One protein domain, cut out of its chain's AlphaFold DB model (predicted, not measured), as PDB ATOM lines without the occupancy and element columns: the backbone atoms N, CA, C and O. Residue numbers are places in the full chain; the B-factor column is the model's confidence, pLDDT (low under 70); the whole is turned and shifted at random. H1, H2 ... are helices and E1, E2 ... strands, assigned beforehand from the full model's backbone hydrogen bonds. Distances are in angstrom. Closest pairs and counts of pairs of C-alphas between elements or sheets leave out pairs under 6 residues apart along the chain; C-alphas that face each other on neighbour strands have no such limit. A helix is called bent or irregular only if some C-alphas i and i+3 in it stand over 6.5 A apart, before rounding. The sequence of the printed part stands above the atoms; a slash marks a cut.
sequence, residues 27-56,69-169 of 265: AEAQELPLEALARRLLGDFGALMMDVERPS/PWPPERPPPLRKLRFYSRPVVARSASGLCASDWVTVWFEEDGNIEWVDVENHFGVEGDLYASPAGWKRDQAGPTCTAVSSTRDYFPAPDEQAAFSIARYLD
ATOM      1  N   ALA A  27     -32.231  12.569  -3.813       86.50
ATOM      2  CA  ALA A  27     -32.768  12.614  -2.448       86.50
ATOM      3  C   ALA A  27     -32.348  11.388  -1.614       86.50
ATOM      4  O   ALA A  27     -31.865  11.524  -0.492       86.50
ATOM      5  N   GLU A  28     -32.423  10.190  -2.198       90.44
ATOM      6  CA  GLU A  28     -31.967   8.961  -1.544       90.44
ATOM      7  C   GLU A  28     -30.458   8.965  -1.269       90.44
ATOM      8  O   GLU A  28     -30.038   8.587  -0.177       90.44
ATOM      9  N   ALA A  29     -29.634   9.422  -2.215       90.19
ATOM     10  CA  ALA A  29     -28.191   9.545  -2.019       90.19
ATOM     11  C   ALA A  29     -27.824  10.505  -0.871       90.19
ATOM     12  O   ALA A  29     -26.816  10.315  -0.185       90.19
ATOM     13  N   GLN A  30     -28.642  11.533  -0.639       88.62
ATOM     14  CA  GLN A  30     -28.436  12.477   0.454       88.62
ATOM     15  C   GLN A  30     -28.934  11.931   1.795       88.62
ATOM     16  O   GLN A  30     -28.222  12.058   2.790       88.62
ATOM     17  N   GLU A  31     -30.107  11.304   1.835       89.62
ATOM     18  CA  GLU A  31     -30.816  11.028   3.091       89.62
ATOM     19  C   GLU A  31     -30.696   9.584   3.583       89.62
ATOM     20  O   GLU A  31     -30.774   9.345   4.791       89.62
ATOM     21  N   LEU A  32     -30.494   8.605   2.692       94.25
ATOM     22  CA  LEU A  32     -30.460   7.204   3.115       94.25
ATOM     23  C   LEU A  32     -29.302   6.953   4.087       94.25
ATOM     24  O   LEU A  32     -28.178   7.379   3.807       94.25
ATOM     25  N   PRO A  33     -29.517   6.196   5.181       96.12
ATOM     26  CA  PRO A  33     -28.433   5.756   6.049       96.12
ATOM     27  C   PRO A  33     -27.325   5.069   5.248       96.12
ATOM     28  O   PRO A  33     -27.612   4.364   4.280       96.12
ATOM     29  N   LEU A  34     -26.066   5.258   5.661       94.31
ATOM     30  CA  LEU A  34     -24.898   4.737   4.940       94.31
ATOM     31  C   LEU A  34     -25.048   3.251   4.595       94.31
ATOM     32  O   LEU A  34     -24.868   2.886   3.442       94.31
ATOM     33  N   GLU A  35     -25.422   2.412   5.566       94.25
ATOM     34  CA  GLU A  35     -25.560   0.966   5.351       94.25
ATOM     35  C   GLU A  35     -26.600   0.641   4.267       94.25
ATOM     36  O   GLU A  35     -26.361  -0.207   3.409       94.25
ATOM     37  N   ALA A  36     -27.739   1.341   4.270       94.38
ATOM     38  CA  ALA A  36     -28.801   1.126   3.294       94.38
ATOM     39  C   ALA A  36     -28.372   1.573   1.889       94.38
ATOM     40  O   ALA A  36     -28.593   0.851   0.916       94.38
ATOM     41  N   LEU A  37     -27.724   2.738   1.794       95.19
ATOM     42  CA  LEU A  37     -27.224   3.280   0.533       95.19
ATOM     43  C   LEU A  37     -26.101   2.405  -0.050       95.19
ATOM     44  O   LEU A  37     -26.144   2.042  -1.224       95.19
ATOM     45  N   ALA A  38     -25.134   2.014   0.781       93.62
ATOM     46  CA  ALA A  38     -24.009   1.180   0.376       93.62
ATOM     47  C   ALA A  38     -24.467  -0.232  -0.012       93.62
ATOM     48  O   ALA A  38     -24.038  -0.739  -1.043       93.62
ATOM     49  N   ARG A  39     -25.387  -0.856   0.741       92.56
ATOM     50  CA  ARG A  39     -25.947  -2.168   0.369       92.56
ATOM     51  C   ARG A  39     -26.726  -2.103  -0.943       92.56
ATOM     52  O   ARG A  39     -26.654  -3.037  -1.734       92.56
ATOM     53  N   ARG A  40     -27.449  -1.009  -1.195       91.19
ATOM     54  CA  ARG A  40     -28.162  -0.814  -2.464       91.19
ATOM     55  C   ARG A  40     -27.201  -0.730  -3.648       91.19
ATOM     56  O   ARG A  40     -27.452  -1.381  -4.653       91.19
ATOM     57  N   LEU A  41     -26.143   0.070  -3.536       92.12
ATOM     58  CA  LEU A  41     -25.263   0.385  -4.667       92.12
ATOM     59  C   LEU A  41     -24.117  -0.613  -4.859       92.12
ATOM     60  O   LEU A  41     -23.682  -0.830  -5.983       92.12
ATOM     61  N   LEU A  42     -23.636  -1.225  -3.776       90.94
ATOM     62  CA  LEU A  42     -22.445  -2.083  -3.765       90.94
ATOM     63  C   LEU A  42     -22.749  -3.528  -3.332       90.94
ATOM     64  O   LEU A  42     -21.845  -4.363  -3.286       90.94
ATOM     65  N   GLY A  43     -24.001  -3.846  -2.988       90.56
ATOM     66  CA  GLY A  43     -24.381  -5.166  -2.483       90.56
ATOM     67  C   GLY A  43     -23.687  -5.495  -1.159       90.56
ATOM     68  O   GLY A  43     -23.590  -4.654  -0.262       90.56
ATOM     69  N   ASP A  44     -23.171  -6.716  -1.037       88.50
ATOM     70  CA  ASP A  44     -22.501  -7.188   0.181       88.50
ATOM     71  C   ASP A  44     -21.212  -6.410   0.494       88.50
ATOM     72  O   ASP A  44     -20.883  -6.208   1.665       88.50
ATOM     73  N   PHE A  45     -20.525  -5.884  -0.530       84.44
ATOM     74  CA  PHE A  45     -19.360  -5.011  -0.339       84.44
ATOM     75  C   PHE A  45     -19.716  -3.722   0.408       84.44
ATOM     76  O   PHE A  45     -18.865  -3.153   1.091       84.44
ATOM     77  N   GLY A  46     -20.982  -3.295   0.355       87.56
ATOM     78  CA  GLY A  46     -21.466  -2.130   1.086       87.56
ATOM     79  C   GLY A  46     -21.286  -2.234   2.604       87.56
ATOM     80  O   GLY A  46     -21.127  -1.211   3.264       87.56
ATOM     81  N   ALA A  47     -21.229  -3.449   3.166       88.94
ATOM     82  CA  ALA A  47     -20.987  -3.660   4.597       88.94
ATOM     83  C   ALA A  47     -19.570  -3.253   5.048       88.94
ATOM     84  O   ALA A  47     -19.332  -3.039   6.239       88.94
ATOM     85  N   LEU A  48     -18.630  -3.144   4.104       89.56
ATOM     86  CA  LEU A  48     -17.264  -2.700   4.367       89.56
ATOM     87  C   LEU A  48     -17.134  -1.176   4.366       89.56
ATOM     88  O   LEU A  48     -16.083  -0.676   4.751       89.56
ATOM     89  N   MET A  49     -18.161  -0.437   3.942       92.25
ATOM     90  CA  MET A  49     -18.110   1.022   3.865       92.25
ATOM     91  C   MET A  49     -18.327   1.650   5.239       92.25
ATOM     92  O   MET A  49     -19.173   1.205   6.019       92.25
ATOM     93  N   MET A  50     -17.560   2.694   5.537       91.81
ATOM     94  CA  MET A  50     -17.661   3.447   6.788       91.81
ATOM     95  C   MET A  50     -18.034   4.916   6.593       91.81
ATOM     96  O   MET A  50     -18.527   5.529   7.535       91.81
ATOM     97  N   ASP A  51     -17.862   5.448   5.381       91.06
ATOM     98  CA  ASP A  51     -18.314   6.789   5.017       91.06
ATOM     99  C   ASP A  51     -18.724   6.862   3.534       91.06
ATOM    100  O   ASP A  51     -18.398   5.983   2.729       91.06
ATOM    101  N   VAL A  52     -19.457   7.915   3.176       92.81
ATOM    102  CA  VAL A  52     -19.839   8.256   1.805       92.81
ATOM    103  C   VAL A  52     -19.840   9.770   1.616       92.81
ATOM    104  O   VAL A  52     -20.421  10.523   2.400       92.81
ATOM    105  N   GLU A  53     -19.236  10.232   0.526       89.12
ATOM    106  CA  GLU A  53     -19.347  11.617   0.095       89.12
ATOM    107  C   GLU A  53     -20.757  11.874  -0.436       89.12
ATOM    108  O   GLU A  53     -21.092  11.563  -1.582       89.12
ATOM    109  N   ARG A  54     -21.598  12.427   0.436       85.50
ATOM    110  CA  ARG A  54     -22.973  12.772   0.093       85.50
ATOM    111  C   ARG A  54     -23.014  14.034  -0.756       85.50
ATOM    112  O   ARG A  54     -22.278  14.986  -0.483       85.50
ATOM    113  N   PRO A  55     -23.917  14.091  -1.738       81.38
ATOM    114  CA  PRO A  55     -24.135  15.312  -2.477       81.38
ATOM    115  C   PRO A  55     -24.698  16.386  -1.538       81.38
ATOM    116  O   PRO A  55     -25.633  16.154  -0.770       81.38
ATOM    117  N   SER A  56     -24.110  17.578  -1.593       71.12
ATOM    118  CA  SER A  56     -24.571  18.736  -0.834       71.12
ATOM    119  C   SER A  56     -25.201  19.749  -1.784       71.12
ATOM    120  O   SER A  56     -24.492  20.428  -2.531       71.12
ATOM    121  N   PRO A  69     -34.244  29.648  -9.179       55.78
ATOM    122  CA  PRO A  69     -34.861  29.764  -7.860       55.78
ATOM    123  C   PRO A  69     -34.227  28.775  -6.881       55.78
ATOM    124  O   PRO A  69     -34.073  27.595  -7.197       55.78
ATOM    125  N   TRP A  70     -33.849  29.262  -5.699       52.94
ATOM    126  CA  TRP A  70     -33.251  28.442  -4.650       52.94
ATOM    127  C   TRP A  70     -34.248  28.256  -3.497       52.94
ATOM    128  O   TRP A  70     -34.737  29.261  -2.973       52.94
ATOM    129  N   PRO A  71     -34.527  27.017  -3.056       54.53
ATOM    130  CA  PRO A  71     -34.028  25.747  -3.594       54.53
ATOM    131  C   PRO A  71     -34.677  25.383  -4.944       54.53
ATOM    132  O   PRO A  71     -35.820  25.770  -5.187       54.53
ATOM    133  N   PRO A  72     -33.981  24.631  -5.819       58.28
ATOM    134  CA  PRO A  72     -34.595  24.124  -7.040       58.28
ATOM    135  C   PRO A  72     -35.757  23.182  -6.685       58.28
ATOM    136  O   PRO A  72     -35.655  22.410  -5.732       58.28
ATOM    137  N   GLU A  73     -36.844  23.200  -7.466       63.09
ATOM    138  CA  GLU A  73     -37.998  22.300  -7.259       63.09
ATOM    139  C   GLU A  73     -37.606  20.812  -7.314       63.09
ATOM    140  O   GLU A  73     -38.304  19.959  -6.764       63.09
ATOM    141  N   ARG A  74     -36.482  20.492  -7.974       67.81
ATOM    142  CA  ARG A  74     -35.874  19.159  -8.003       67.81
ATOM    143  C   ARG A  74     -34.349  19.253  -7.863       67.81
ATOM    144  O   ARG A  74     -33.744  20.099  -8.523       67.81
ATOM    145  N   PRO A  75     -33.711  18.390  -7.053       70.94
ATOM    146  CA  PRO A  75     -32.255  18.306  -6.995       70.94
ATOM    147  C   PRO A  75     -31.674  17.903  -8.364       70.94
ATOM    148  O   PRO A  75     -32.332  17.175  -9.115       70.94
ATOM    149  N   PRO A  76     -30.460  18.371  -8.711       79.19
ATOM    150  CA  PRO A  76     -29.822  18.028  -9.978       79.19
ATOM    151  C   PRO A  76     -29.527  16.520 -10.067       79.19
ATOM    152  O   PRO A  76     -29.408  15.864  -9.025       79.19
ATOM    153  N   PRO A  77     -29.357  15.974 -11.288       81.25
ATOM    154  CA  PRO A  77     -28.997  14.574 -11.482       81.25
ATOM    155  C   PRO A  77     -27.734  14.195 -10.708       81.25
ATOM    156  O   PRO A  77     -26.780  14.976 -10.600       81.25
ATOM    157  N   LEU A  78     -27.728  12.978 -10.170       85.19
ATOM    158  CA  LEU A  78     -26.569  12.423  -9.488       85.19
ATOM    159  C   LEU A  78     -25.501  12.097 -10.539       85.19
ATOM    160  O   LEU A  78     -25.802  11.438 -11.521       85.19
ATOM    161  N   ARG A  79     -24.264  12.572 -10.351       85.56
ATOM    162  CA  ARG A  79     -23.152  12.263 -11.274       85.56
ATOM    163  C   ARG A  79     -22.243  11.167 -10.744       85.56
ATOM    164  O   ARG A  79     -21.818  10.296 -11.491       85.56
ATOM    165  N   LYS A  80     -21.912  11.245  -9.455       90.06
ATOM    166  CA  LYS A  80     -21.081  10.261  -8.769       90.06
ATOM    167  C   LYS A  80     -21.359  10.239  -7.272       90.06
ATOM    168  O   LYS A  80     -21.758  11.258  -6.708       90.06
ATOM    169  N   LEU A  81     -21.072   9.105  -6.646       89.44
ATOM    170  CA  LEU A  81     -20.933   8.938  -5.203       89.44
ATOM    171  C   LEU A  81     -19.611   8.251  -4.915       89.44
ATOM    172  O   LEU A  81     -19.234   7.327  -5.629       89.44
ATOM    173  N   ARG A  82     -18.923   8.676  -3.859       90.75
ATOM    174  CA  ARG A  82     -17.687   8.035  -3.415       90.75
ATOM    175  C   ARG A  82     -17.880   7.453  -2.029       90.75
ATOM    176  O   ARG A  82     -18.219   8.187  -1.106       90.75
ATOM    177  N   PHE A  83     -17.676   6.152  -1.903       91.69
ATOM    178  CA  PHE A  83     -17.691   5.430  -0.641       91.69
ATOM    179  C   PHE A  83     -16.267   5.177  -0.171       91.69
ATOM    180  O   PHE A  83     -15.367   4.961  -0.983       91.69
ATOM    181  N   TYR A  84     -16.091   5.176   1.144       89.94
ATOM    182  CA  TYR A  84     -14.807   4.966   1.792       89.94
ATOM    183  C   TYR A  84     -14.904   3.716   2.659       89.94
ATOM    184  O   TYR A  84     -15.770   3.624   3.540       89.94
ATOM    185  N   SER A  85     -14.059   2.723   2.380       89.88
ATOM    186  CA  SER A  85     -14.061   1.474   3.132       89.88
ATOM    187  C   SER A  85     -13.504   1.663   4.540       89.88
ATOM    188  O   SER A  85     -12.790   2.619   4.844       89.88
ATOM    189  N   ARG A  86     -13.793   0.700   5.411       87.94
ATOM    190  CA  ARG A  86     -13.027   0.504   6.637       87.94
ATOM    191  C   ARG A  86     -11.572   0.240   6.269       87.94
ATOM    192  O   ARG A  86     -11.324  -0.493   5.305       87.94
ATOM    193  N   PRO A  87     -10.625   0.789   7.031       83.62
ATOM    194  CA  PRO A  87      -9.233   0.549   6.760       83.62
ATOM    195  C   PRO A  87      -8.812  -0.831   7.268       83.62
ATOM    196  O   PRO A  87      -9.350  -1.374   8.238       83.62
ATOM    197  N   VAL A  88      -7.806  -1.388   6.615       81.69
ATOM    198  CA  VAL A  88      -7.171  -2.657   6.949       81.69
ATOM    199  C   VAL A  88      -5.666  -2.458   7.042       81.69
ATOM    200  O   VAL A  88      -5.108  -1.524   6.471       81.69
ATOM    201  N   VAL A  89      -4.979  -3.350   7.750       75.69
ATOM    202  CA  VAL A  89      -3.515  -3.296   7.836       75.69
ATOM    203  C   VAL A  89      -2.915  -3.505   6.447       75.69
ATOM    204  O   VAL A  89      -3.145  -4.550   5.825       75.69
ATOM    205  N   ALA A  90      -2.127  -2.536   5.978       71.12
ATOM    206  CA  ALA A  90      -1.357  -2.671   4.748       71.12
ATOM    207  C   ALA A  90      -0.339  -3.814   4.918       71.12
ATOM    208  O   ALA A  90       0.367  -3.915   5.924       71.12
ATOM    209  N   ARG A  91      -0.308  -4.753   3.969       57.28
ATOM    210  CA  ARG A  91       0.304  -6.082   4.166       57.28
ATOM    211  C   ARG A  91       1.813  -6.040   4.410       57.28
ATOM    212  O   ARG A  91       2.345  -6.990   4.998       57.28
ATOM    213  N   SER A  92       2.477  -4.972   3.977       51.81
ATOM    214  CA  SER A  92       3.937  -4.830   3.981       51.81
ATOM    215  C   SER A  92       4.461  -3.693   4.865       51.81
ATOM    216  O   SER A  92       5.675  -3.512   4.941       51.81
ATOM    217  N   ALA A  93       3.590  -2.964   5.569       54.19
ATOM    218  CA  ALA A  93       3.924  -1.656   6.117       54.19
ATOM    219  C   ALA A  93       3.463  -1.481   7.574       54.19
ATOM    220  O   ALA A  93       2.305  -1.170   7.843       54.19
ATOM    221  N   SER A  94       4.376  -1.642   8.536       58.69
ATOM    222  CA  SER A  94       4.120  -1.207   9.917       58.69
ATOM    223  C   SER A  94       3.811   0.300   9.932       58.69
ATOM    224  O   SER A  94       4.603   1.076   9.400       58.69
ATOM    225  N   GLY A  95       2.681   0.708  10.521       62.19
ATOM    226  CA  GLY A  95       2.269   2.119  10.629       62.19
ATOM    227  C   GLY A  95       1.425   2.683   9.473       62.19
ATOM    228  O   GLY A  95       1.084   3.865   9.511       62.19
ATOM    229  N   LEU A  96       1.072   1.875   8.461       71.69
ATOM    230  CA  LEU A  96       0.140   2.271   7.396       71.69
ATOM    231  C   LEU A  96      -1.139   1.429   7.404       71.69
ATOM    232  O   LEU A  96      -1.116   0.205   7.564       71.69
ATOM    233  N   CYS A  97      -2.250   2.100   7.127       78.25
ATOM    234  CA  CYS A  97      -3.559   1.505   6.934       78.25
ATOM    235  C   CYS A  97      -3.996   1.704   5.482       78.25
ATOM    236  O   CYS A  97      -3.913   2.808   4.954       78.25
ATOM    237  N   ALA A  98      -4.463   0.648   4.830       80.62
ATOM    238  CA  ALA A  98      -5.027   0.704   3.487       80.62
ATOM    239  C   ALA A  98      -6.553   0.813   3.563       80.62
ATOM    240  O   ALA A  98      -7.164   0.229   4.450       80.62
ATOM    241  N   SER A  99      -7.170   1.522   2.629       84.81
ATOM    242  CA  SER A  99      -8.616   1.636   2.467       84.81
ATOM    243  C   SER A  99      -8.944   1.695   0.983       84.81
ATOM    244  O   SER A  99      -8.219   2.317   0.217       84.81
ATOM    245  N   ASP A 100     -10.079   1.134   0.597       85.38
ATOM    246  CA  ASP A 100     -10.586   1.237  -0.763       85.38
ATOM    247  C   ASP A 100     -11.521   2.444  -0.864       85.38
ATOM    248  O   ASP A 100     -12.386   2.663  -0.005       85.38
ATOM    249  N   TRP A 101     -11.344   3.237  -1.915       86.81
ATOM    250  CA  TRP A 101     -12.276   4.285  -2.309       86.81
ATOM    251  C   TRP A 101     -13.057   3.789  -3.516       86.81
ATOM    252  O   TRP A 101     -12.494   3.550  -4.583       86.81
ATOM    253  N   VAL A 102     -14.368   3.645  -3.349       88.12
ATOM    254  CA  VAL A 102     -15.253   3.126  -4.390       88.12
ATOM    255  C   VAL A 102     -16.060   4.279  -4.965       88.12
ATOM    256  O   VAL A 102     -16.898   4.855  -4.271       88.12
ATOM    257  N   THR A 103     -15.817   4.635  -6.225       90.25
ATOM    258  CA  THR A 103     -16.560   5.709  -6.899       90.25
ATOM    259  C   THR A 103     -17.605   5.109  -7.829       90.25
ATOM    260  O   THR A 103     -17.268   4.488  -8.828       90.25
ATOM    261  N   VAL A 104     -18.881   5.316  -7.524       88.62
ATOM    262  CA  VAL A 104     -20.012   4.906  -8.361       88.62
ATOM    263  C   VAL A 104     -20.425   6.084  -9.228       88.62
ATOM    264  O   VAL A 104     -20.715   7.156  -8.695       88.62
ATOM    265  N   TRP A 105     -20.463   5.893 -10.540       86.75
ATOM    266  CA  TRP A 105     -20.889   6.892 -11.517       86.75
ATOM    267  C   TRP A 105     -22.286   6.579 -12.024       86.75
ATOM    268  O   TRP A 105     -22.667   5.412 -12.120       86.75
ATOM    269  N   PHE A 106     -23.051   7.625 -12.319       89.12
ATOM    270  CA  PHE A 106     -24.469   7.511 -12.631       89.12
ATOM    271  C   PHE A 106     -24.814   8.165 -13.967       89.12
ATOM    272  O   PHE A 106     -24.303   9.237 -14.299       89.12
ATOM    273  N   GLU A 107     -25.743   7.534 -14.681       90.12
ATOM    274  CA  GLU A 107     -26.475   8.131 -15.793       90.12
ATOM    275  C   GLU A 107     -27.489   9.172 -15.276       90.12
ATOM    276  O   GLU A 107     -27.810   9.233 -14.085       90.12
ATOM    277  N   GLU A 108     -28.039   9.997 -16.173       86.00
ATOM    278  CA  GLU A 108     -28.988  11.062 -15.801       86.00
ATOM    279  C   GLU A 108     -30.260  10.545 -15.113       86.00
ATOM    280  O   GLU A 108     -30.863  11.256 -14.307       86.00
ATOM    281  N   ASP A 109     -30.667   9.310 -15.408       88.06
ATOM    282  CA  ASP A 109     -31.838   8.667 -14.811       88.06
ATOM    283  C   ASP A 109     -31.550   8.019 -13.441       88.06
ATOM    284  O   ASP A 109     -32.457   7.467 -12.810       88.06
ATOM    285  N   GLY A 110     -30.311   8.114 -12.950       86.44
ATOM    286  CA  GLY A 110     -29.881   7.567 -11.666       86.44
ATOM    287  C   GLY A 110     -29.503   6.086 -11.703       86.44
ATOM    288  O   GLY A 110     -29.316   5.496 -10.636       86.44
ATOM    289  N   ASN A 111     -29.398   5.468 -12.884       90.25
ATOM    290  CA  ASN A 111     -28.777   4.153 -13.036       90.25
ATOM    291  C   ASN A 111     -27.256   4.243 -12.889       90.25
ATOM    292  O   ASN A 111     -26.649   5.251 -13.239       90.25
ATOM    293  N   ILE A 112     -26.634   3.175 -12.386       90.62
ATOM    294  CA  ILE A 112     -25.172   3.071 -12.337       90.62
ATOM    295  C   ILE A 112     -24.639   2.893 -13.761       90.62
ATOM    296  O   ILE A 112     -24.998   1.926 -14.432       90.62
ATOM    297  N   GLU A 113     -23.756   3.796 -14.175       88.44
ATOM    298  CA  GLU A 113     -23.013   3.717 -15.434       88.44
ATOM    299  C   GLU A 113     -21.796   2.794 -15.266       88.44
ATOM    300  O   GLU A 113     -21.620   1.827 -16.007       88.44
ATOM    301  N   TRP A 114     -20.965   3.063 -14.251       87.50
ATOM    302  CA  TRP A 114     -19.771   2.278 -13.937       87.50
ATOM    303  C   TRP A 114     -19.285   2.509 -12.497       87.50
ATOM    304  O   TRP A 114     -19.735   3.423 -11.803       87.50
ATOM    305  N   VAL A 115     -18.364   1.657 -12.035       85.12
ATOM    306  CA  VAL A 115     -17.785   1.709 -10.685       85.12
ATOM    307  C   VAL A 115     -16.262   1.682 -10.776       85.12
ATOM    308  O   VAL A 115     -15.708   0.798 -11.428       85.12
ATOM    309  N   ASP A 116     -15.608   2.633 -10.112       84.38
ATOM    310  CA  ASP A 116     -14.161   2.673  -9.907       84.38
ATOM    311  C   ASP A 116     -13.789   2.179  -8.517       84.38
ATOM    312  O   ASP A 116     -14.517   2.444  -7.554       84.38
ATOM    313  N   VAL A 117     -12.622   1.554  -8.403       82.56
ATOM    314  CA  VAL A 117     -12.039   1.182  -7.114       82.56
ATOM    315  C   VAL A 117     -10.575   1.585  -7.105       82.56
ATOM    316  O   VAL A 117      -9.765   1.074  -7.876       82.56
ATOM    317  N   GLU A 118     -10.240   2.479  -6.186       79.94
ATOM    318  CA  GLU A 118      -8.880   2.945  -5.961       79.94
ATOM    319  C   GLU A 118      -8.415   2.492  -4.575       79.94
ATOM    320  O   GLU A 118      -9.163   2.597  -3.602       79.94
ATOM    321  N   ASN A 119      -7.169   2.031  -4.469       74.38
ATOM    322  CA  ASN A 119      -6.545   1.784  -3.172       74.38
ATOM    323  C   ASN A 119      -5.965   3.095  -2.646       74.38
ATOM    324  O   ASN A 119      -5.266   3.801  -3.371       74.38
ATOM    325  N   HIS A 120      -6.207   3.376  -1.374       73.88
ATOM    326  CA  HIS A 120      -5.726   4.561  -0.676       73.88
ATOM    327  C   HIS A 120      -5.060   4.164   0.630       73.88
ATOM    328  O   HIS A 120      -5.401   3.150   1.239       73.88
ATOM    329  N   PHE A 121      -4.099   4.967   1.078       71.25
ATOM    330  CA  PHE A 121      -3.286   4.633   2.242       71.25
ATOM    331  C   PHE A 121      -3.240   5.809   3.213       71.25
ATOM    332  O   PHE A 121      -2.878   6.932   2.869       71.25
ATOM    333  N   GLY A 122      -3.613   5.532   4.453       65.75
ATOM    334  CA  GLY A 122      -3.544   6.446   5.576       65.75
ATOM    335  C   GLY A 122      -2.409   6.065   6.509       65.75
ATOM    336  O   GLY A 122      -2.002   4.906   6.606       65.75
ATOM    337  N   VAL A 123      -1.906   7.067   7.210       61.97
ATOM    338  CA  VAL A 123      -0.911   6.894   8.262       61.97
ATOM    339  C   VAL A 123      -1.649   6.863   9.576       61.97
ATOM    340  O   VAL A 123      -2.451   7.760   9.842       61.97
ATOM    341  N   GLU A 124      -1.360   5.875  10.410       56.16
ATOM    342  CA  GLU A 124      -1.907   5.856  11.755       56.16
ATOM    343  C   GLU A 124      -0.795   5.865  12.801       56.16
ATOM    344  O   GLU A 124       0.055   4.978  12.847       56.16
ATOM    345  N   GLY A 125      -0.809   6.896  13.648       48.88
ATOM    346  CA  GLY A 125       0.243   7.138  14.631       48.88
ATOM    347  C   GLY A 125       1.554   7.634  14.009       48.88
ATOM    348  O   GLY A 125       1.592   8.121  12.881       48.88
ATOM    349  N   ASP A 126       2.642   7.535  14.772       47.78
ATOM    350  CA  ASP A 126       3.974   7.905  14.296       47.78
ATOM    351  C   ASP A 126       4.538   6.794  13.394       47.78
ATOM    352  O   ASP A 126       4.841   5.691  13.865       47.78
ATOM    353  N   LEU A 127       4.792   7.113  12.118       48.28
ATOM    354  CA  LEU A 127       5.448   6.242  11.118       48.28
ATOM    355  C   LEU A 127       6.776   5.614  11.572       48.28
ATOM    356  O   LEU A 127       7.286   4.696  10.930       48.28
ATOM    357  N   TYR A 128       7.393   6.168  12.616       47.88
ATOM    358  CA  TYR A 128       8.769   5.879  13.027       47.88
ATOM    359  C   TYR A 128       8.877   5.135  14.346       47.88
ATOM    360  O   TYR A 128       9.998   4.856  14.782       47.88
ATOM    361  N   ALA A 129       7.759   4.802  14.994       46.53
ATOM    362  CA  ALA A 129       7.826   3.784  16.027       46.53
ATOM    363  C   ALA A 129       8.407   2.528  15.355       46.53
ATOM    364  O   ALA A 129       7.858   2.012  14.388       46.53
ATOM    365  N   SER A 130       9.613   2.146  15.787       40.25
ATOM    366  CA  SER A 130      10.469   1.141  15.148       40.25
ATOM    367  C   SER A 130       9.671  -0.078  14.653       40.25
ATOM    368  O   SER A 130       8.758  -0.514  15.360       40.25
ATOM    369  N   PRO A 131      10.042  -0.720  13.526       44.16
ATOM    370  CA  PRO A 131       9.483  -2.019  13.139       44.16
ATOM    371  C   PRO A 131       9.568  -3.072  14.260       44.16
ATOM    372  O   PRO A 131       8.785  -4.014  14.274       44.16
ATOM    373  N   ALA A 132      10.496  -2.906  15.215       44.03
ATOM    374  CA  ALA A 132      10.623  -3.746  16.407       44.03
ATOM    375  C   ALA A 132       9.622  -3.407  17.536       44.03
ATOM    376  O   ALA A 132       9.453  -4.203  18.458       44.03
ATOM    377  N   GLY A 133       8.991  -2.230  17.492       49.72
ATOM    378  CA  GLY A 133       7.987  -1.758  18.450       49.72
ATOM    379  C   GLY A 133       6.547  -2.019  18.006       49.72
ATOM    380  O   GLY A 133       5.705  -2.314  18.850       49.72
ATOM    381  N   TRP A 134       6.270  -1.985  16.698       50.03
ATOM    382  CA  TRP A 134       4.968  -2.387  16.164       50.03
ATOM    383  C   TRP A 134       4.878  -3.900  16.109       50.03
ATOM    384  O   TRP A 134       5.419  -4.552  15.212       50.03
ATOM    385  N   LYS A 135       4.149  -4.477  17.056       57.94
ATOM    386  CA  LYS A 135       3.750  -5.867  16.910       57.94
ATOM    387  C   LYS A 135       2.592  -5.940  15.906       57.94
ATOM    388  O   LYS A 135       1.686  -5.110  15.916       57.94
ATOM    389  N   ARG A 136       2.622  -6.923  15.000       56.00
ATOM    390  CA  ARG A 136       1.612  -7.095  13.930       56.00
ATOM    391  C   ARG A 136       0.178  -7.224  14.471       56.00
ATOM    392  O   ARG A 136      -0.769  -6.855  13.788       56.00
ATOM    393  N   ASP A 137       0.030  -7.734  15.690       61.66
ATOM    394  CA  ASP A 137      -1.227  -7.839  16.443       61.66
ATOM    395  C   ASP A 137      -1.757  -6.485  16.955       61.66
ATOM    396  O   ASP A 137      -2.949  -6.379  17.223       61.66
ATOM    397  N   GLN A 138      -0.919  -5.447  17.040       61.81
ATOM    398  CA  GLN A 138      -1.327  -4.087  17.414       61.81
ATOM    399  C   GLN A 138      -1.805  -3.264  16.214       61.81
ATOM    400  O   GLN A 138      -2.705  -2.450  16.371       61.81
ATOM    401  N   ALA A 139      -1.282  -3.519  15.009       62.28
ATOM    402  CA  ALA A 139      -1.636  -2.751  13.811       62.28
ATOM    403  C   ALA A 139      -3.116  -2.890  13.403       62.28
ATOM    404  O   ALA A 139      -3.712  -1.943  12.903       62.28
ATOM    405  N   GLY A 140      -3.718  -4.065  13.624       69.44
ATOM    406  CA  GLY A 140      -5.127  -4.321  13.307       69.44
ATOM    407  C   GLY A 140      -6.093  -3.458  14.122       69.44
ATOM    408  O   GLY A 140      -6.867  -2.716  13.521       69.44
ATOM    409  N   PRO A 141      -6.038  -3.528  15.468       70.94
ATOM    410  CA  PRO A 141      -6.844  -2.688  16.351       70.94
ATOM    411  C   PRO A 141      -6.717  -1.191  16.066       70.94
ATOM    412  O   PRO A 141      -7.735  -0.504  16.062       70.94
ATOM    413  N   THR A 142      -5.497  -0.724  15.790       69.38
ATOM    414  CA  THR A 142      -5.175   0.653  15.388       69.38
ATOM    415  C   THR A 142      -5.980   0.984  14.125       69.38
ATOM    416  O   THR A 142      -6.954   1.729  14.240       69.38
ATOM    417  N   CYS A 143      -5.776   0.294  12.988       76.44
ATOM    418  CA  CYS A 143      -6.497   0.658  11.757       76.44
ATOM    419  C   CYS A 143      -8.017   0.630  11.960       76.44
ATOM    420  O   CYS A 143      -8.724   1.560  11.582       76.44
ATOM    421  N   THR A 144      -8.542  -0.381  12.657       75.12
ATOM    422  CA  THR A 144      -9.989  -0.477  12.915       75.12
ATOM    423  C   THR A 144     -10.569   0.637  13.794       75.12
ATOM    424  O   THR A 144     -11.789   0.810  13.790       75.12
ATOM    425  N   ALA A 145      -9.742   1.368  14.546       74.19
ATOM    426  CA  ALA A 145     -10.155   2.476  15.407       74.19
ATOM    427  C   ALA A 145     -10.245   3.823  14.670       74.19
ATOM    428  O   ALA A 145     -10.800   4.781  15.218       74.19
ATOM    429  N   VAL A 146      -9.734   3.913  13.440       73.69
ATOM    430  CA  VAL A 146      -9.815   5.122  12.615       73.69
ATOM    431  C   VAL A 146     -11.276   5.491  12.365       73.69
ATOM    432  O   VAL A 146     -12.090   4.657  11.974       73.69
ATOM    433  N   SER A 147     -11.608   6.766  12.572       73.81
ATOM    434  CA  SER A 147     -12.974   7.283  12.440       73.81
ATOM    435  C   SER A 147     -13.326   7.791  11.039       73.81
ATOM    436  O   SER A 147     -14.505   7.987  10.759       73.81
ATOM    437  N   SER A 148     -12.334   8.022  10.170       79.25
ATOM    438  CA  SER A 148     -12.507   8.485   8.784       79.25
ATOM    439  C   SER A 148     -11.349   8.011   7.901       79.25
ATOM    440  O   SER A 148     -10.188   8.244   8.232       79.25
ATOM    441  N   THR A 149     -11.661   7.374   6.770       73.38
ATOM    442  CA  THR A 149     -10.699   7.027   5.700       73.38
ATOM    443  C   THR A 149     -10.804   7.946   4.486       73.38
ATOM    444  O   THR A 149     -10.003   7.849   3.557       73.38
ATOM    445  N   ARG A 150     -11.761   8.882   4.506       73.31
ATOM    446  CA  ARG A 150     -11.901   9.943   3.503       73.31
ATOM    447  C   ARG A 150     -10.702  10.886   3.482       73.31
ATOM    448  O   ARG A 150     -10.367  11.431   2.438       73.31
ATOM    449  N   ASP A 151     -10.060  11.049   4.633       64.88
ATOM    450  CA  ASP A 151      -8.917  11.942   4.821       64.88
ATOM    451  C   ASP A 151      -7.570  11.223   4.622       64.88
ATOM    452  O   ASP A 151      -6.515  11.768   4.946       64.88
ATOM    453  N   TYR A 152      -7.590   9.977   4.129       66.56
ATOM    454  CA  TYR A 152      -6.370   9.242   3.805       66.56
ATOM    455  C   TYR A 152      -5.641   9.881   2.624       66.56
ATOM    456  O   TYR A 152      -6.239  10.548   1.779       66.56
ATOM    457  N   PHE A 153      -4.325   9.672   2.567       60.00
ATOM    458  CA  PHE A 153      -3.533  10.219   1.480       60.00
ATOM    459  C   PHE A 153      -3.878   9.503   0.173       60.00
ATOM    460  O   PHE A 153      -3.960   8.269   0.161       60.00
ATOM    461  N   PRO A 154      -4.001  10.253  -0.939       52.66
ATOM    462  CA  PRO A 154      -4.246   9.691  -2.256       52.66
ATOM    463  C   PRO A 154      -2.965   9.098  -2.842       52.66
ATOM    464  O   PRO A 154      -2.422   9.576  -3.837       52.66
ATOM    465  N   ALA A 155      -2.425   8.094  -2.160       59.03
ATOM    466  CA  ALA A 155      -1.237   7.382  -2.580       59.03
ATOM    467  C   ALA A 155      -1.646   6.156  -3.410       59.03
ATOM    468  O   ALA A 155      -2.446   5.357  -2.933       59.03
ATOM    469  N   PRO A 156      -1.078   5.963  -4.612       62.47
ATOM    470  CA  PRO A 156      -1.414   4.816  -5.457       62.47
ATOM    471  C   PRO A 156      -0.892   3.485  -4.893       62.47
ATOM    472  O   PRO A 156      -1.367   2.416  -5.274       62.47
ATOM    473  N   ASP A 157       0.098   3.540  -3.997       66.31
ATOM    474  CA  ASP A 157       0.712   2.383  -3.361       66.31
ATOM    475  C   ASP A 157       1.315   2.724  -1.983       66.31
ATOM    476  O   ASP A 157       1.445   3.887  -1.589       66.31
ATOM    477  N   GLU A 158       1.702   1.679  -1.245       67.38
ATOM    478  CA  GLU A 158       2.279   1.775   0.102       67.38
ATOM    479  C   GLU A 158       3.579   2.602   0.142       67.38
ATOM    480  O   GLU A 158       3.843   3.313   1.113       67.38
ATOM    481  N   GLN A 159       4.403   2.536  -0.909       64.88
ATOM    482  CA  GLN A 159       5.702   3.209  -0.960       64.88
ATOM    483  C   GLN A 159       5.533   4.718  -1.166       64.88
ATOM    484  O   GLN A 159       6.205   5.525  -0.508       64.88
ATOM    485  N   ALA A 160       4.619   5.108  -2.054       59.12
ATOM    486  CA  ALA A 160       4.206   6.488  -2.238       59.12
ATOM    487  C   ALA A 160       3.619   7.041  -0.934       59.12
ATOM    488  O   ALA A 160       4.033   8.111  -0.488       59.12
ATOM    489  N   ALA A 161       2.753   6.272  -0.267       63.59
ATOM    490  CA  ALA A 161       2.148   6.655   1.005       63.59
ATOM    491  C   ALA A 161       3.201   6.944   2.079       63.59
ATOM    492  O   ALA A 161       3.190   8.014   2.684       63.59
ATOM    493  N   PHE A 162       4.178   6.048   2.251       65.12
ATOM    494  CA  PHE A 162       5.301   6.272   3.162       65.12
ATOM    495  C   PHE A 162       6.108   7.523   2.820       65.12
ATOM    496  O   PHE A 162       6.554   8.235   3.719       65.12
ATOM    497  N   SER A 163       6.324   7.782   1.534       60.84
ATOM    498  CA  SER A 163       7.117   8.925   1.077       60.84
ATOM    499  C   SER A 163       6.409  10.249   1.375       60.84
ATOM    500  O   SER A 163       7.030  11.171   1.905       60.84
ATOM    501  N   ILE A 164       5.101  10.313   1.111       54.62
ATOM    502  CA  ILE A 164       4.232  11.464   1.404       54.62
ATOM    503  C   ILE A 164       4.165  11.713   2.910       54.62
ATOM    504  O   ILE A 164       4.336  12.833   3.386       54.62
ATOM    505  N   ALA A 165       3.955  10.649   3.673       61.38
ATOM    506  CA  ALA A 165       3.838  10.708   5.113       61.38
ATOM    507  C   ALA A 165       5.135  11.221   5.767       61.38
ATOM    508  O   ALA A 165       5.113  12.164   6.557       61.38
ATOM    509  N   ARG A 166       6.290  10.703   5.324       59.28
ATOM    510  CA  ARG A 166       7.605  11.212   5.742       59.28
ATOM    511  C   ARG A 166       7.808  12.675   5.377       59.28
ATOM    512  O   ARG A 166       8.384  13.429   6.155       59.28
ATOM    513  N   TYR A 167       7.344  13.080   4.201       57.69
ATOM    514  CA  TYR A 167       7.432  14.459   3.738       57.69
ATOM    515  C   TYR A 167       6.643  15.432   4.632       57.69
ATOM    516  O   TYR A 167       7.163  16.489   4.997       57.69
ATOM    517  N   LEU A 168       5.431  15.060   5.053       54.59
ATOM    518  CA  LEU A 168       4.616  15.875   5.958       54.59
ATOM    519  C   LEU A 168       5.248  16.021   7.345       54.59
ATOM    520  O   LEU A 168       5.226  17.115   7.909       54.59
ATOM    521  N   ASP A 169       5.881  14.969   7.862       58.03
ATOM    522  CA  ASP A 169       6.604  15.043   9.136       58.03
ATOM    523  C   ASP A 169       7.840  15.939   9.065       58.03
ATOM    524  O   ASP A 169       8.125  16.670  10.015       58.03
TER     525      ASP A 169
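Overview. This is residues 27 to 56 and 69 to 169 of the 265 residues of an uncharacterized protein of Arenimonas sp. SCN 70-307 (UniProt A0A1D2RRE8). A long, strongly twisted ribbon of two strands, E3 and E4, is widened over part of its length by the shorter E2 and E1; the irregular helix H2 packs over the E1 side, while H3 and H4 pack near the other end of the ribbon. The printed part has 131 residues, with four named helices and four named strands that follow along the chain in the order H1 H2 E1 E2 E3 E4 H3 H4; helices hold 42 and strands 34 of the 131 printed residues. The sheet order is E1 E2 E3 E4, all antiparallel, and the class is mixed. The whole is loose, with a radius of gyration of the C-alphas of 17.3 A and spans of 59 by 30 by 24 A.

Along the chain. E3, residues 96 to 106, is 32.2 A long, and E4, residues 112 to 123, is 32.1 A. E2 is residues 80 to 85 and E1 residues 49 to 53. H2 is residues 34 to 48, irregular, with C-alphas 41 and 44 9.4 A apart. H1, residues 27 to 31, begins at C-alpha (-32.768, 12.614, -2.448). H3 is residues 136 to 145; H4, residues 158 to 169, ends at C-alpha (6.604, 15.043, 9.136).

Arrangement. E2, E3 and E4 form a meander, each strand the antiparallel neighbour of the one before. Within hydrogen-bond range are N 99 and O 120 of E3 and E4, 2.8 A, N 83 and O 102 of E2 and E3, 2.8 A, and N 53 and O 82 of E1 and E2, 2.8 A. H2 is on the sheet at a height of 8.2 A; its closest C-alphas to E1 are Ala 38 and Met 49, 6.9 A. H1 only grazes the sheet. H3 lies over E3, closest C-alphas Cys 143 and Cys 97, 5.7 A. H4 lies over E4, closest C-alphas Ala 161 and Phe 121, 5.9 A. H3 and H4 are apart. Every O i to N i+4 pair is within range in H1 and H4, but 6 of 11 in H2 and 4 of 6 in H3.

Size, cuts and confidence. The farthest C-alphas, Pro 69 and Ala 132, are 61.5 A apart. Residues 57 to 68 are not printed, a gap of 16.6 A between C-alphas 56 and 69. The links E4 to H3 and H3 to H4 are long. Mean pLDDT of the printed part is 74.7; 50 residues are under 70, among them 122 to 140 and 151 to 169.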